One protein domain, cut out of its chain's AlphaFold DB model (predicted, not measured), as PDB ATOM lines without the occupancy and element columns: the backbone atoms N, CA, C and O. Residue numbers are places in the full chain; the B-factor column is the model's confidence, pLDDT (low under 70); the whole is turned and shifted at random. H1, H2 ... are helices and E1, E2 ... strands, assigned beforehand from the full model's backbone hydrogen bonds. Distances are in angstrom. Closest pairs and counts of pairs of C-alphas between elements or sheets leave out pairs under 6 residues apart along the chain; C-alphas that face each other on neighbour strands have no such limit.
ATOM      1  N   SER A 132     -25.042  31.033 -32.269       73.62
ATOM      2  CA  SER A 132     -25.339  30.490 -30.946       73.62
ATOM      3  C   SER A 132     -24.342  31.019 -29.927       73.62
ATOM      4  O   SER A 132     -23.142  30.823 -30.082       73.62
ATOM      5  N   PHE A 133     -24.854  31.647 -28.876       80.50
ATOM      6  CA  PHE A 133     -24.091  32.151 -27.745       80.50
ATOM      7  C   PHE A 133     -24.354  31.255 -26.536       80.50
ATOM      8  O   PHE A 133     -25.509  30.975 -26.198       80.50
ATOM      9  N   VAL A 134     -23.292  30.801 -25.869       81.31
ATOM     10  CA  VAL A 134     -23.398  29.983 -24.652       81.31
ATOM     11  C   VAL A 134     -22.705  30.696 -23.501       81.31
ATOM     12  O   VAL A 134     -21.484  30.811 -23.479       81.31
ATOM     13  N   LEU A 135     -23.489  31.124 -22.514       83.31
ATOM     14  CA  LEU A 135     -23.006  31.750 -21.287       83.31
ATOM     15  C   LEU A 135     -22.981  30.713 -20.165       83.31
ATOM     16  O   LEU A 135     -24.010  30.115 -19.849       83.31
ATOM     17  N   ARG A 136     -21.809  30.502 -19.558       81.69
ATOM     18  CA  ARG A 136     -21.608  29.533 -18.458       81.69
ATOM     19  C   ARG A 136     -21.225  30.185 -17.132       81.69
ATOM     20  O   ARG A 136     -21.357  29.580 -16.076       81.69
ATOM     21  N   THR A 137     -20.738  31.420 -17.180       84.12
ATOM     22  CA  THR A 137     -20.295  32.155 -15.995       84.12
ATOM     23  C   THR A 137     -21.480  32.878 -15.346       84.12
ATOM     24  O   THR A 137     -22.216  33.588 -16.043       84.12
ATOM     25  N   PRO A 138     -21.694  32.723 -14.024       85.06
ATOM     26  CA  PRO A 138     -22.813  33.350 -13.321       85.06
ATOM     27  C   PRO A 138     -22.911  34.856 -13.561       85.06
ATOM     28  O   PRO A 138     -24.001  35.375 -13.785       85.06
ATOM     29  N   GLU A 139     -21.785  35.564 -13.566       87.12
ATOM     30  CA  GLU A 139     -21.721  37.010 -13.771       87.12
ATOM     31  C   GLU A 139     -22.276  37.405 -15.141       87.12
ATOM     32  O   GLU A 139     -23.098  38.318 -15.233       87.12
ATOM     33  N   LYS A 140     -21.881  36.694 -16.201       87.19
ATOM     34  CA  LYS A 140     -22.326  36.989 -17.568       87.19
ATOM     35  C   LYS A 140     -23.784  36.602 -17.791       87.19
ATOM     36  O   LYS A 140     -24.518  37.337 -18.448       87.19
ATOM     37  N   ILE A 141     -24.236  35.508 -17.174       87.12
ATOM     38  CA  ILE A 141     -25.655  35.124 -17.169       87.12
ATOM     39  C   ILE A 141     -26.501  36.215 -16.494       87.12
ATOM     40  O   ILE A 141     -27.502  36.658 -17.057       87.12
ATOM     41  N   LYS A 142     -26.064  36.718 -15.331       87.50
ATOM     42  CA  LYS A 142     -26.733  37.834 -14.643       87.50
ATOM     43  C   LYS A 142     -26.743  39.108 -15.488       87.50
ATOM     44  O   LYS A 142     -27.741  39.822 -15.492       87.50
ATOM     45  N   GLN A 143     -25.662  39.399 -16.215       87.88
ATOM     46  CA  GLN A 143     -25.603  40.543 -17.130       87.88
ATOM     47  C   GLN A 143     -26.604  40.409 -18.286       87.88
ATOM     48  O   GLN A 143     -27.320  41.372 -18.565       87.88
ATOM     49  N   LEU A 144     -26.730  39.223 -18.896       89.00
ATOM     50  CA  LEU A 144     -27.758  38.957 -19.907       89.00
ATOM     51  C   LEU A 144     -29.169  39.140 -19.333       89.00
ATOM     52  O   LEU A 144     -30.007  39.792 -19.949       89.00
ATOM     53  N   PHE A 145     -29.447  38.605 -18.144       90.06
ATOM     54  CA  PHE A 145     -30.776  38.732 -17.541       90.06
ATOM     55  C   PHE A 145     -31.101  40.170 -17.149       90.06
ATOM     56  O   PHE A 145     -32.222  40.616 -17.373       90.06
ATOM     57  N   ASN A 146     -30.124  40.924 -16.641       87.88
ATOM     58  CA  ASN A 146     -30.279  42.356 -16.400       87.88
ATOM     59  C   ASN A 146     -30.625  43.099 -17.695       87.88
ATOM     60  O   ASN A 146     -31.536  43.926 -17.701       87.88
ATOM     61  N   LEU A 147     -29.949  42.764 -18.796       86.00
ATOM     62  CA  LEU A 147     -30.203  43.351 -20.107       86.00
ATOM     63  C   LEU A 147     -31.629  43.061 -20.604       86.00
ATOM     64  O   LEU A 147     -32.317  43.986 -21.034       86.00
ATOM     65  N   LEU A 148     -32.088  41.812 -20.477       86.50
ATOM     66  CA  LEU A 148     -33.451  41.395 -20.836       86.50
ATOM     67  C   LEU A 148     -34.520  41.913 -19.857       86.50
ATOM     68  O   LEU A 148     -35.682  42.037 -20.224       86.50
ATOM     69  N   SER A 149     -34.146  42.247 -18.619       85.88
ATOM     70  CA  SER A 149     -35.049  42.861 -17.635       85.88
ATOM     71  C   SER A 149     -35.191  44.385 -17.784       85.88
ATOM     72  O   SER A 149     -36.094  44.987 -17.198       85.88
ATOM     73  N   GLY A 150     -34.293  45.020 -18.546       81.25
ATOM     74  CA  GLY A 150     -34.318  46.453 -18.832       81.25
ATOM     75  C   GLY A 150     -35.313  46.828 -19.935       81.25
ATOM     76  O   GLY A 150     -36.091  46.009 -20.395       81.25
ATOM     77  N   THR A 151     -35.295  48.085 -20.385       78.50
ATOM     78  CA  THR A 151     -36.160  48.572 -21.486       78.50
ATOM     79  C   THR A 151     -35.390  48.932 -22.755       78.50
ATOM     80  O   THR A 151     -35.993  49.153 -23.802       78.50
ATOM     81  N   GLY A 152     -34.055  48.970 -22.688       75.38
ATOM     82  CA  GLY A 152     -33.192  49.496 -23.751       75.38
ATOM     83  C   GLY A 152     -33.185  48.699 -25.058       75.38
ATOM     84  O   GLY A 152     -32.570  49.147 -26.020       75.38
ATOM     85  N   LEU A 153     -33.844  47.537 -25.092       81.88
ATOM     86  CA  LEU A 153     -33.947  46.663 -26.261       81.88
ATOM     87  C   LEU A 153     -35.400  46.344 -26.646       81.88
ATOM     88  O   LEU A 153     -35.614  45.506 -27.514       81.88
ATOM     89  N   ALA A 154     -36.396  47.009 -26.050       79.50
ATOM     90  CA  ALA A 154     -37.811  46.707 -26.295       79.50
ATOM     91  C   ALA A 154     -38.230  46.872 -27.770       79.50
ATOM     92  O   ALA A 154     -39.132  46.193 -28.235       79.50
ATOM     93  N   GLN A 155     -37.551  47.744 -28.523       77.19
ATOM     94  CA  GLN A 155     -37.797  47.937 -29.958       77.19
ATOM     95  C   GLN A 155     -36.972  47.003 -30.862       77.19
ATOM     96  O   GLN A 155     -37.079  47.090 -32.084       77.19
ATOM     97  N   SER A 156     -36.128  46.133 -30.298       78.06
ATOM     98  CA  SER A 156     -35.262  45.255 -31.086       78.06
ATOM     99  C   SER A 156     -36.073  44.165 -31.786       78.06
ATOM    100  O   SER A 156     -36.781  43.390 -31.145       78.06
ATOM    101  N   GLN A 157     -35.911  44.091 -33.106       74.88
ATOM    102  CA  GLN A 157     -36.508  43.062 -33.965       74.88
ATOM    103  C   GLN A 157     -35.558  41.889 -34.227       74.88
ATOM    104  O   GLN A 157     -35.851  41.041 -35.059       74.88
ATOM    105  N   THR A 158     -34.413  41.831 -33.538       76.06
ATOM    106  CA  THR A 158     -33.470  40.722 -33.702       76.06
ATOM    107  C   THR A 158     -34.155  39.417 -33.335       76.06
ATOM    108  O   THR A 158     -34.694  39.279 -32.232       76.06
ATOM    109  N   GLU A 159     -34.134  38.481 -34.276       73.44
ATOM    110  CA  GLU A 159     -34.763  37.180 -34.130       73.44
ATOM    111  C   GLU A 159     -33.993  36.353 -33.098       73.44
ATOM    112  O   GLU A 159     -32.770  36.197 -33.161       73.44
ATOM    113  N   VAL A 160     -34.730  35.790 -32.150       77.00
ATOM    114  CA  VAL A 160     -34.252  34.790 -31.207       77.00
ATOM    115  C   VAL A 160     -34.930  33.484 -31.574       77.00
ATOM    116  O   VAL A 160     -36.122  33.334 -31.363       77.00
ATOM    117  N   GLN A 161     -34.182  32.522 -32.101       72.94
ATOM    118  CA  GLN A 161     -34.732  31.210 -32.453       72.94
ATOM    119  C   GLN A 161     -34.971  30.344 -31.215       72.94
ATOM    120  O   GLN A 161     -35.930  29.582 -31.159       72.94
ATOM    121  N   ALA A 162     -34.089  30.448 -30.221       76.50
ATOM    122  CA  ALA A 162     -34.242  29.719 -28.970       76.50
ATOM    123  C   ALA A 162     -33.468  30.386 -27.831       76.50
ATOM    124  O   ALA A 162     -32.312  30.782 -28.006       76.50
ATOM    125  N   LEU A 163     -34.070  30.411 -26.643       81.00
ATOM    126  CA  LEU A 163     -33.392  30.707 -25.382       81.00
ATOM    127  C   LEU A 163     -33.583  29.532 -24.422       81.00
ATOM    128  O   LEU A 163     -34.703  29.225 -24.028       81.00
ATOM    129  N   GLN A 164     -32.488  28.894 -24.026       78.81
ATOM    130  CA  GLN A 164     -32.461  27.803 -23.054       78.81
ATOM    131  C   GLN A 164     -31.735  28.269 -21.796       78.81
ATOM    132  O   GLN A 164     -30.634  28.811 -21.880       78.81
ATOM    133  N   ILE A 165     -32.331  28.032 -20.633       84.12
ATOM    134  CA  ILE A 165     -31.787  28.378 -19.321       84.12
ATOM    135  C   ILE A 165     -31.742  27.098 -18.497       84.12
ATOM    136  O   ILE A 165     -32.785  26.517 -18.221       84.12
ATOM    137  N   GLY A 166     -30.546  26.682 -18.088       82.31
ATOM    138  CA  GLY A 166     -30.337  25.648 -17.078       82.31
ATOM    139  C   GLY A 166     -29.743  26.266 -15.818       82.31
ATOM    140  O   GLY A 166     -28.720  26.947 -15.899       82.31
ATOM    141  N   ALA A 167     -30.382  26.047 -14.671       85.62
ATOM    142  CA  ALA A 167     -29.981  26.619 -13.388       85.62
ATOM    143  C   ALA A 167     -30.376  25.720 -12.205       85.62
ATOM    144  O   ALA A 167     -31.046  24.702 -12.379       85.62
ATOM    145  N   GLU A 168     -30.016  26.146 -10.996       83.69
ATOM    146  CA  GLU A 168     -30.452  25.530  -9.745       83.69
ATOM    147  C   GLU A 168     -31.430  26.457  -9.007       83.69
ATOM    148  O   GLU A 168     -31.248  27.678  -8.960       83.69
ATOM    149  N   THR A 169     -32.482  25.893  -8.422       83.25
ATOM    150  CA  THR A 169     -33.399  26.613  -7.530       83.25
ATOM    151  C   THR A 169     -32.789  26.773  -6.124       83.25
ATOM    152  O   THR A 169     -31.834  26.082  -5.769       83.25
ATOM    153  N   PRO A 170     -33.292  27.681  -5.264       80.31
ATOM    154  CA  PRO A 170     -32.710  27.908  -3.935       80.31
ATOM    155  C   PRO A 170     -32.600  26.655  -3.051       80.31
ATOM    156  O   PRO A 170     -31.676  26.569  -2.240       80.31
ATOM    157  N   ASP A 171     -33.523  25.712  -3.238       84.06
ATOM    158  CA  ASP A 171     -33.667  24.407  -2.586       84.06
ATOM    159  C   ASP A 171     -32.869  23.272  -3.261       84.06
ATOM    160  O   ASP A 171     -33.032  22.112  -2.892       84.06
ATOM    161  N   LYS A 172     -31.959  23.597  -4.191       80.38
ATOM    162  CA  LYS A 172     -31.101  22.657  -4.941       80.38
ATOM    163  C   LYS A 172     -31.820  21.802  -5.994       80.38
ATOM    164  O   LYS A 172     -31.266  20.814  -6.475       80.38
ATOM    165  N   GLY A 173     -33.040  22.173  -6.368       77.12
ATOM    166  CA  GLY A 173     -33.745  21.577  -7.498       77.12
ATOM    167  C   GLY A 173     -33.144  22.014  -8.835       77.12
ATOM    168  O   GLY A 173     -32.562  23.092  -8.956       77.12
ATOM    169  N   ARG A 174     -33.292  21.179  -9.867       79.38
ATOM    170  CA  ARG A 174     -32.904  21.546 -11.235       79.38
ATOM    171  C   ARG A 174     -33.999  22.401 -11.859       79.38
ATOM    172  O   ARG A 174     -35.150  21.982 -11.921       79.38
ATOM    173  N   PHE A 175     -33.627  23.576 -12.349       80.38
ATOM    174  CA  PHE A 175     -34.501  24.449 -13.116       80.38
ATOM    175  C   PHE A 175     -34.101  24.431 -14.582       80.38
ATOM    176  O   PHE A 175     -32.930  24.624 -14.921       80.38
ATOM    177  N   GLN A 176     -35.092  24.263 -15.449       79.62
ATOM    178  CA  GLN A 176     -34.913  24.440 -16.875       79.62
ATOM    179  C   GLN A 176     -36.069  25.225 -17.462       79.62
ATOM    180  O   GLN A 176     -37.233  24.949 -17.179       79.62
ATOM    181  N   LEU A 177     -35.726  26.197 -18.296       81.19
ATOM    182  CA  LEU A 177     -36.683  26.946 -19.087       81.19
ATOM    183  C   LEU A 177     -36.197  27.003 -20.523       81.19
ATOM    184  O   LEU A 177     -35.024  27.269 -20.782       81.19
ATOM    185  N   MET A 178     -37.124  26.800 -21.446       76.19
ATOM    186  CA  MET A 178     -36.892  27.013 -22.857       76.19
ATOM    187  C   MET A 178     -37.969  27.933 -23.406       76.19
ATOM    188  O   MET A 178     -39.156  27.690 -23.206       76.19
ATOM    189  N   LEU A 179     -37.536  28.978 -24.097       77.50
ATOM    190  CA  LEU A 179     -38.393  29.839 -24.892       77.50
ATOM    191  C   LEU A 179     -38.098  29.552 -26.363       77.50
ATOM    192  O   LEU A 179     -36.929  29.499 -26.762       77.50
ATOM    193  N   GLY A 180     -39.162  29.312 -27.126       69.88
ATOM    194  CA  GLY A 180     -39.103  29.093 -28.569       69.88
ATOM    195  C   GLY A 180     -38.861  30.386 -29.360       69.88
ATOM    196  O   GLY A 180     -38.479  31.403 -28.768       69.88
ATOM    197  N   PRO A 181     -39.090  30.349 -30.683       72.69
ATOM    198  CA  PRO A 181     -38.861  31.480 -31.574       72.69
ATOM    199  C   PRO A 181     -39.569  32.761 -31.117       72.69
ATOM    200  O   PRO A 181     -40.740  32.754 -30.737       72.69
ATOM    201  N   SER A 182     -38.836  33.871 -31.113       81.31
ATOM    202  CA  SER A 182     -39.297  35.180 -30.657       81.31
ATOM    203  C   SER A 182     -38.386  36.300 -31.178       81.31
ATOM    204  O   SER A 182     -37.509  36.077 -32.011       81.31
ATOM    205  N   THR A 183     -38.556  37.515 -30.660       82.00
ATOM    206  CA  THR A 183     -37.629  38.635 -30.861       82.00
ATOM    207  C   THR A 183     -37.044  39.088 -29.531       82.00
ATOM    208  O   THR A 183     -37.610  38.852 -28.461       82.00
ATOM    209  N   VAL A 184     -35.915  39.790 -29.572       83.56
ATOM    210  CA  VAL A 184     -35.329  40.401 -28.367       83.56
ATOM    211  C   VAL A 184     -36.312  41.362 -27.690       83.56
ATOM    212  O   VAL A 184     -36.402  41.367 -26.463       83.56
ATOM    213  N   GLY A 185     -37.079  42.134 -28.467       83.88
ATOM    214  CA  GLY A 185     -38.136  42.997 -27.941       83.88
ATOM    215  C   GLY A 185     -39.195  42.219 -27.154       83.88
ATOM    216  O   GLY A 185     -39.495  42.578 -26.018       83.88
ATOM    217  N   ALA A 186     -39.677  41.097 -27.692       82.44
ATOM    218  CA  ALA A 186     -40.654  40.239 -27.018       82.44
ATOM    219  C   ALA A 186     -40.092  39.556 -25.753       82.44
ATOM    220  O   ALA A 186     -40.790  39.414 -24.746       82.44
ATOM    221  N   LEU A 187     -38.801  39.200 -25.737       86.00
ATOM    222  CA  LEU A 187     -38.148  38.754 -24.499       86.00
ATOM    223  C   LEU A 187     -38.131  39.868 -23.441       86.00
ATOM    224  O   LEU A 187     -38.393  39.614 -22.266       86.00
ATOM    225  N   VAL A 188     -37.874  41.113 -23.845       86.44
ATOM    226  CA  VAL A 188     -37.907  42.274 -22.943       86.44
ATOM    227  C   VAL A 188     -39.311  42.553 -22.401       86.44
ATOM    228  O   VAL A 188     -39.458  42.974 -21.252       86.44
ATOM    229  N   GLU A 189     -40.371  42.274 -23.157       84.06
ATOM    230  CA  GLU A 189     -41.742  42.344 -22.630       84.06
ATOM    231  C   GLU A 189     -41.950  41.367 -21.459       84.06
ATOM    232  O   GLU A 189     -42.638  41.686 -20.486       84.06
ATOM    233  N   SER A 190     -41.224  40.245 -21.466       85.00
ATOM    234  CA  SER A 190     -41.129  39.296 -20.350       85.00
ATOM    235  C   SER A 190     -40.117  39.711 -19.264       85.00
ATOM    236  O   SER A 190     -39.688  38.884 -18.460       85.00
ATOM    237  N   ARG A 191     -39.741  40.992 -19.154       84.81
ATOM    238  CA  ARG A 191     -38.764  41.507 -18.163       84.81
ATOM    239  C   ARG A 191     -38.991  41.056 -16.719       84.81
ATOM    240  O   ARG A 191     -38.030  40.850 -15.980       84.81
ATOM    241  N   ALA A 192     -40.250  40.906 -16.300       83.94
ATOM    242  CA  ALA A 192     -40.592  40.467 -14.949       83.94
ATOM    243  C   ALA A 192     -40.137  39.021 -14.695       83.94
ATOM    244  O   ALA A 192     -39.629  38.723 -13.615       83.94
ATOM    245  N   LEU A 193     -40.245  38.157 -15.711       87.19
ATOM    246  CA  LEU A 193     -39.706  36.803 -15.682       87.19
ATOM    247  C   LEU A 193     -38.189  36.859 -15.515       87.19
ATOM    248  O   LEU A 193     -37.674  36.316 -14.547       87.19
ATOM    249  N   PHE A 194     -37.472  37.570 -16.386       88.56
ATOM    250  CA  PHE A 194     -36.006  37.623 -16.320       88.56
ATOM    251  C   PHE A 194     -35.481  38.222 -15.009       88.56
ATOM    252  O   PHE A 194     -34.508  37.711 -14.459       88.56
ATOM    253  N   SER A 195     -36.164  39.220 -14.441       86.75
ATOM    254  CA  SER A 195     -35.860  39.752 -13.105       86.75
ATOM    255  C   SER A 195     -36.084  38.713 -11.990       86.75
ATOM    256  O   SER A 195     -35.243  38.533 -11.100       86.75
ATOM    257  N   ALA A 196     -37.185  37.958 -12.054       86.31
ATOM    258  CA  ALA A 196     -37.464  36.879 -11.109       86.31
ATOM    259  C   ALA A 196     -36.450  35.728 -11.226       86.31
ATOM    260  O   ALA A 196     -35.969  35.229 -10.211       86.31
ATOM    261  N   LEU A 197     -36.074  35.339 -12.447       87.88
ATOM    262  CA  LEU A 197     -35.058  34.313 -12.689       87.88
ATOM    263  C   LEU A 197     -33.691  34.764 -12.162       87.88
ATOM    264  O   LEU A 197     -33.012  33.995 -11.489       87.88
ATOM    265  N   ASN A 198     -33.322  36.027 -12.383       86.06
ATOM    266  CA  ASN A 198     -32.054  36.590 -11.918       86.06
ATOM    267  C   ASN A 198     -31.931  36.644 -10.386       86.06
ATOM    268  O   ASN A 198     -30.836  36.514  -9.843       86.06
ATOM    269  N   SER A 199     -33.050  36.845  -9.686       83.69
ATOM    270  CA  SER A 199     -33.078  36.929  -8.220       83.69
ATOM    271  C   SER A 199     -33.213  35.572  -7.529       83.69
ATOM    272  O   SER A 199     -32.736  35.417  -6.406       83.69
ATOM    273  N   ARG A 200     -33.864  34.592  -8.170       84.69
ATOM    274  CA  ARG A 200     -34.194  33.300  -7.543       84.69
ATOM    275  C   ARG A 200     -33.277  32.155  -7.944       84.69
ATOM    276  O   ARG A 200     -33.122  31.228  -7.155       84.69
ATOM    277  N   LEU A 201     -32.704  32.180  -9.142       85.56
ATOM    278  CA  LEU A 201     -31.877  31.076  -9.620       85.56
ATOM    279  C   LEU A 201     -30.423  31.228  -9.182       85.56
ATOM    280  O   LEU A 201     -29.864  32.326  -9.135       85.56
ATOM    281  N   LYS A 202     -29.795  30.092  -8.893       82.81
ATOM    282  CA  LYS A 202     -28.359  29.978  -8.666       82.81
ATOM    283  C   LYS A 202     -27.713  29.403  -9.920       82.81
ATOM    284  O   LYS A 202     -28.113  28.357 -10.421       82.81
ATOM    285  N   PHE A 203     -26.689  30.096 -10.402       79.06
ATOM    286  CA  PHE A 203     -25.833  29.635 -11.489       79.06
ATOM    287  C   PHE A 203     -24.511  29.183 -10.879       79.06
ATOM    288  O   PHE A 203     -23.929  29.886 -10.054       79.06
ATOM    289  N   THR A 204     -24.051  28.001 -11.266       70.00
ATOM    290  CA  THR A 204     -22.802  27.384 -10.802       70.00
ATOM    291  C   THR A 204     -22.032  26.922 -12.031       70.00
ATOM    292  O   THR A 204     -22.624  26.631 -13.069       70.00
ATOM    293  N   THR A 205     -20.710  26.885 -11.926       62.47
ATOM    294  CA  THR A 205     -19.793  26.716 -13.062       62.47
ATOM    295  C   THR A 205     -19.822  25.333 -13.714       62.47
ATOM    296  O   THR A 205     -19.327  25.189 -14.827       62.47
ATOM    297  N   GLU A 206     -20.385  24.318 -13.055       58.91
ATOM    298  CA  GLU A 206     -20.261  22.923 -13.503       58.91
ATOM    299  C   GLU A 206     -21.481  22.386 -14.269       58.91
ATOM    300  O   GLU A 206     -21.327  21.438 -15.036       58.91
ATOM    301  N   GLN A 207     -22.684  22.964 -14.109       57.41
ATOM    302  CA  GLN A 207     -23.915  22.409 -14.717       57.41
ATOM    303  C   GLN A 207     -24.921  23.441 -15.253       57.41
ATOM    304  O   GLN A 207     -25.940  23.055 -15.826       57.41
ATOM    305  N   HIS A 208     -24.658  24.741 -15.113       67.31
ATOM    306  CA  HIS A 208     -25.622  25.784 -15.459       67.31
ATOM    307  C   HIS A 208     -25.165  26.583 -16.676       67.31
ATOM    308  O   HIS A 208     -24.019  27.018 -16.762       67.31
ATOM    309  N   GLN A 209     -26.066  26.753 -17.639       75.56
ATOM    310  CA  GLN A 209     -25.772  27.476 -18.869       75.56
ATOM    311  C   GLN A 209     -27.013  28.189 -19.382       75.56
ATOM    312  O   GLN A 209     -28.130  27.676 -19.287       75.56
ATOM    313  N   VAL A 210     -26.791  29.351 -19.982       77.62
ATOM    314  CA  VAL A 210     -27.776  29.992 -20.842       77.62
ATOM    315  C   VAL A 210     -27.293  29.862 -22.275       77.62
ATOM    316  O   VAL A 210     -26.200  30.318 -22.607       77.62
ATOM    317  N   ARG A 211     -28.091  29.214 -23.121       78.62
ATOM    318  CA  ARG A 211     -27.844  29.128 -24.560       78.62
ATOM    319  C   ARG A 211     -28.865  29.989 -25.279       78.62
ATOM    320  O   ARG A 211     -30.063  29.778 -25.130       78.62
ATOM    321  N   LEU A 212     -28.377  30.917 -26.084       80.12
ATOM    322  CA  LEU A 212     -29.186  31.795 -26.911       80.12
ATOM    323  C   LEU A 212     -28.809  31.568 -28.371       80.12
ATOM    324  O   LEU A 212     -27.640  31.659 -28.726       80.12
ATOM    325  N   THR A 213     -29.787  31.260 -29.211       75.38
ATOM    326  CA  THR A 213     -29.591  31.117 -30.657       75.38
ATOM    327  C   THR A 213     -30.310  32.259 -31.342       75.38
ATOM    328  O   THR A 213     -31.526  32.392 -31.201       75.38
ATOM    329  N   LEU A 214     -29.552  33.097 -32.042       73.94
ATOM    330  CA  LEU A 214     -30.090  34.195 -32.831       73.94
ATOM    331  C   LEU A 214     -30.301  33.752 -34.276       73.94
ATOM    332  O   LEU A 214     -29.497  32.984 -34.807       73.94
ATOM    333  N   GLY A 215     -31.388  34.241 -34.868       66.31
ATOM    334  CA  GLY A 215     -31.678  34.107 -36.291       66.31
ATOM    335  C   GLY A 215     -31.107  35.288 -37.069       66.31
ATOM    336  O   GLY A 215     -29.897  35.504 -37.038       66.31
ATOM    337  N   GLU A 216     -31.954  36.068 -37.743       61.62
ATOM    338  CA  GLU A 216     -31.513  37.260 -38.475       61.62
ATOM    339  C   GLU A 216     -30.754  38.264 -37.579       61.62
ATOM    340  O   GLU A 216     -31.316  38.925 -36.697       61.62
ATOM    341  N   LEU A 217     -29.442  38.372 -37.813       59.03
ATOM    342  CA  LEU A 217     -28.564  39.328 -37.151       59.03
ATOM    343  C   LEU A 217     -28.581  40.659 -37.900       59.03
ATOM    344  O   LEU A 217     -28.035  40.771 -38.994       59.03
ATOM    345  N   ASP A 218     -29.105  41.699 -37.259       57.62
ATOM    346  CA  ASP A 218     -28.760  43.069 -37.627       57.62
ATOM    347  C   ASP A 218     -27.350  43.376 -37.067       57.62
ATOM    348  O   ASP A 218     -27.178  43.416 -35.842       57.62
ATOM    349  N   PRO A 219     -26.317  43.583 -37.913       56.19
ATOM    350  CA  PRO A 219     -24.951  43.875 -37.464       56.19
ATOM    351  C   PRO A 219     -24.829  45.221 -36.728       56.19
ATOM    352  O   PRO A 219     -23.834  45.476 -36.041       56.19
ATOM    353  N   ASN A 220     -25.842  46.086 -36.820       61.31
ATOM    354  CA  ASN A 220     -25.945  47.310 -36.029       61.31
ATOM    355  C   ASN A 220     -26.730  47.113 -34.728       61.31
ATOM    356  O   ASN A 220     -26.775  48.035 -33.905       61.31
ATOM    357  N   CYS A 221     -27.282  45.922 -34.483       66.62
ATOM    358  CA  CYS A 221     -28.021  45.652 -33.267       66.62
ATOM    359  C   CYS A 221     -27.096  45.690 -32.050       66.62
ATOM    360  O   CYS A 221     -26.142  44.918 -31.900       66.62
ATOM    361  N   LYS A 222     -27.436  46.589 -31.126       72.62
ATOM    362  CA  LYS A 222     -26.761  46.745 -29.837       72.62
ATOM    363  C   LYS A 222     -26.747  45.441 -29.034       72.62
ATOM    364  O   LYS A 222     -25.781  45.186 -28.324       72.62
ATOM    365  N   PHE A 223     -27.785  44.614 -29.164       78.94
ATOM    366  CA  PHE A 223     -27.879  43.334 -28.464       78.94
ATOM    367  C   PHE A 223     -26.823  42.335 -28.936       78.94
ATOM    368  O   PHE A 223     -26.115  41.779 -28.103       78.94
ATOM    369  N   THR A 224     -26.651  42.167 -30.250       74.94
ATOM    370  CA  THR A 224     -25.655  41.248 -30.819       74.94
ATOM    371  C   THR A 224     -24.239  41.627 -30.384       74.94
ATOM    372  O   THR A 224     -23.513  40.782 -29.876       74.94
ATOM    373  N   LYS A 225     -23.881  42.918 -30.457       77.62
ATOM    374  CA  LYS A 225     -22.567  43.415 -29.999       77.62
ATOM    375  C   LYS A 225     -22.335  43.191 -28.503       77.62
ATOM    376  O   LYS A 225     -21.214  42.928 -28.082       77.62
ATOM    377  N   MET A 226     -23.383  43.308 -27.687       79.88
ATOM    378  CA  MET A 226     -23.287  43.023 -26.254       79.88
ATOM    379  C   MET A 226     -23.149  41.523 -25.986       79.88
ATOM    380  O   MET A 226     -22.372  41.144 -25.121       79.88
ATOM    381  N   LEU A 227     -23.844  40.663 -26.732       79.94
ATOM    382  CA  LEU A 227     -23.696  39.213 -26.603       79.94
ATOM    383  C   LEU A 227     -22.293  38.733 -26.958       79.94
ATOM    384  O   LEU A 227     -21.759  37.894 -26.244       79.94
ATOM    385  N   GLU A 228     -21.668  39.311 -27.983       80.56
ATOM    386  CA  GLU A 228     -20.267  39.034 -28.327       80.56
ATOM    387  C   GLU A 228     -19.303  39.391 -27.186       80.56
ATOM    388  O   GLU A 228     -18.318  38.695 -26.969       80.56
ATOM    389  N   GLN A 229     -19.596  40.442 -26.412       79.38
ATOM    390  CA  GLN A 229     -18.808  40.814 -25.226       79.38
ATOM    391  C   GLN A 229     -19.060  39.887 -24.030       79.38
ATOM    392  O   GLN A 229     -18.209  39.753 -23.150       79.38
ATOM    393  N   LEU A 230     -20.241  39.267 -23.980       77.31
ATOM    394  CA  LEU A 230     -20.603  38.276 -22.970       77.31
ATOM    395  C   LEU A 230     -20.115  36.869 -23.353       77.31
ATOM    396  O   LEU A 230     -20.048  35.989 -22.501       77.31
ATOM    397  N   GLU A 231     -19.742  36.630 -24.603       67.69
ATOM    398  CA  GLU A 231     -19.203  35.347 -25.041       67.69
ATOM    399  C   GLU A 231     -17.826  35.071 -24.390       67.69
ATOM    400  O   GLU A 231     -17.042  35.985 -24.121       67.69
TER     401      GLU A 231
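Overview. This is residues 132 to 231 of the 232 residues of an uncharacterized protein of Halomonadaceae bacterium (UniProt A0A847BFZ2). A sheet of four antiparallel strands forms a wall with helices packed over one face and the other face bare. In the helical layer H1 is in the middle, with H4 on one side of it and H3 and H2 on the other. The printed part has 100 residues, with four named helices and four named strands along the chain as E1 H1 E2 E3 H2 H3 E4 H4; the sheet's order is E1, E4, E2, E3. The class is mixed, helices and strands, and the whole is compact, with a radius of gyration of the C-alphas of 12.7 A and an elongated outline of 40 by 24 by 21 A.

Arrangement. In the sheet, E4, residues 209 to 214, and E2, residues 159 to 168, are inner strands; N 164 and O 211 are within hydrogen-bond range at 2.8 A. E1, residues 132 to 135, is the edge strand beside E4, with N 133 and O 212 at 2.8 A. E3, residues 174 to 179, is the other edge strand and forms a hairpin with E2, with N 165 and O 177 at 2.8 A. H1, residues 138 to 149, is the hub, touching three helices; it lies over E4 at a height over the sheet of 10.3 A and runs slantwise to the strands, at 44 degrees to E4 on the local plane. H4, residues 222 to 230, is on the same face, over E1 and E4, at a height of 10.2 A. H1 and H4 only just touch, with 3 pairs of C-alphas within 8 A, the closest Lys 140 and Leu 230 at 5.8 A; they run opposite ways at a shallow tilt of 12 degrees. H3, residues 191 to 200, only grazes the sheet, with residues 197 to 200; it touches H1, closest at the C-alphas of Ser 149 and Arg 191, 4.0 A, at a shallow tilt of 27 degrees, opposite ways. H2, residues 184 to 189, is on the sheet and touches residues 148 to 149 of H1 alone, closest at the C-alphas of Leu 148 and Val 188, 5.0 A; at 72 degrees the two are only just about perpendicular. With H1, H2 and H4 on one face of the sheet there are two layers. E1, H1, E2 and E3, H2 H3, E4 are split strand-helix-strand units, each with another strand between its two parallel strands, and both crossovers are right-handed. In H1, H2, H3 and H4 every O i to N i+4 pair is within hydrogen-bond range.

Along the chain. E1 begins at C-alpha 132, (-25.339, 30.490, -30.946). E2 is 27.4 A long, E3 16.9 A, E4 16.1 A, H1 16.1 A, H3 14.2 A and H4 12.5 A. H4 ends at C-alpha 230, (-20.603, 38.276, -22.970).

Size, cuts and confidence. The C-alphas farthest apart are those of Asp 171 and Asn 220, 41.3 A. The printed part has no cut and no long link. Mean pLDDT of the printed part is 78.9; it is under 70 at residue 180, residues 205 to 208, residues 215 to 221 and residue 231 of this model.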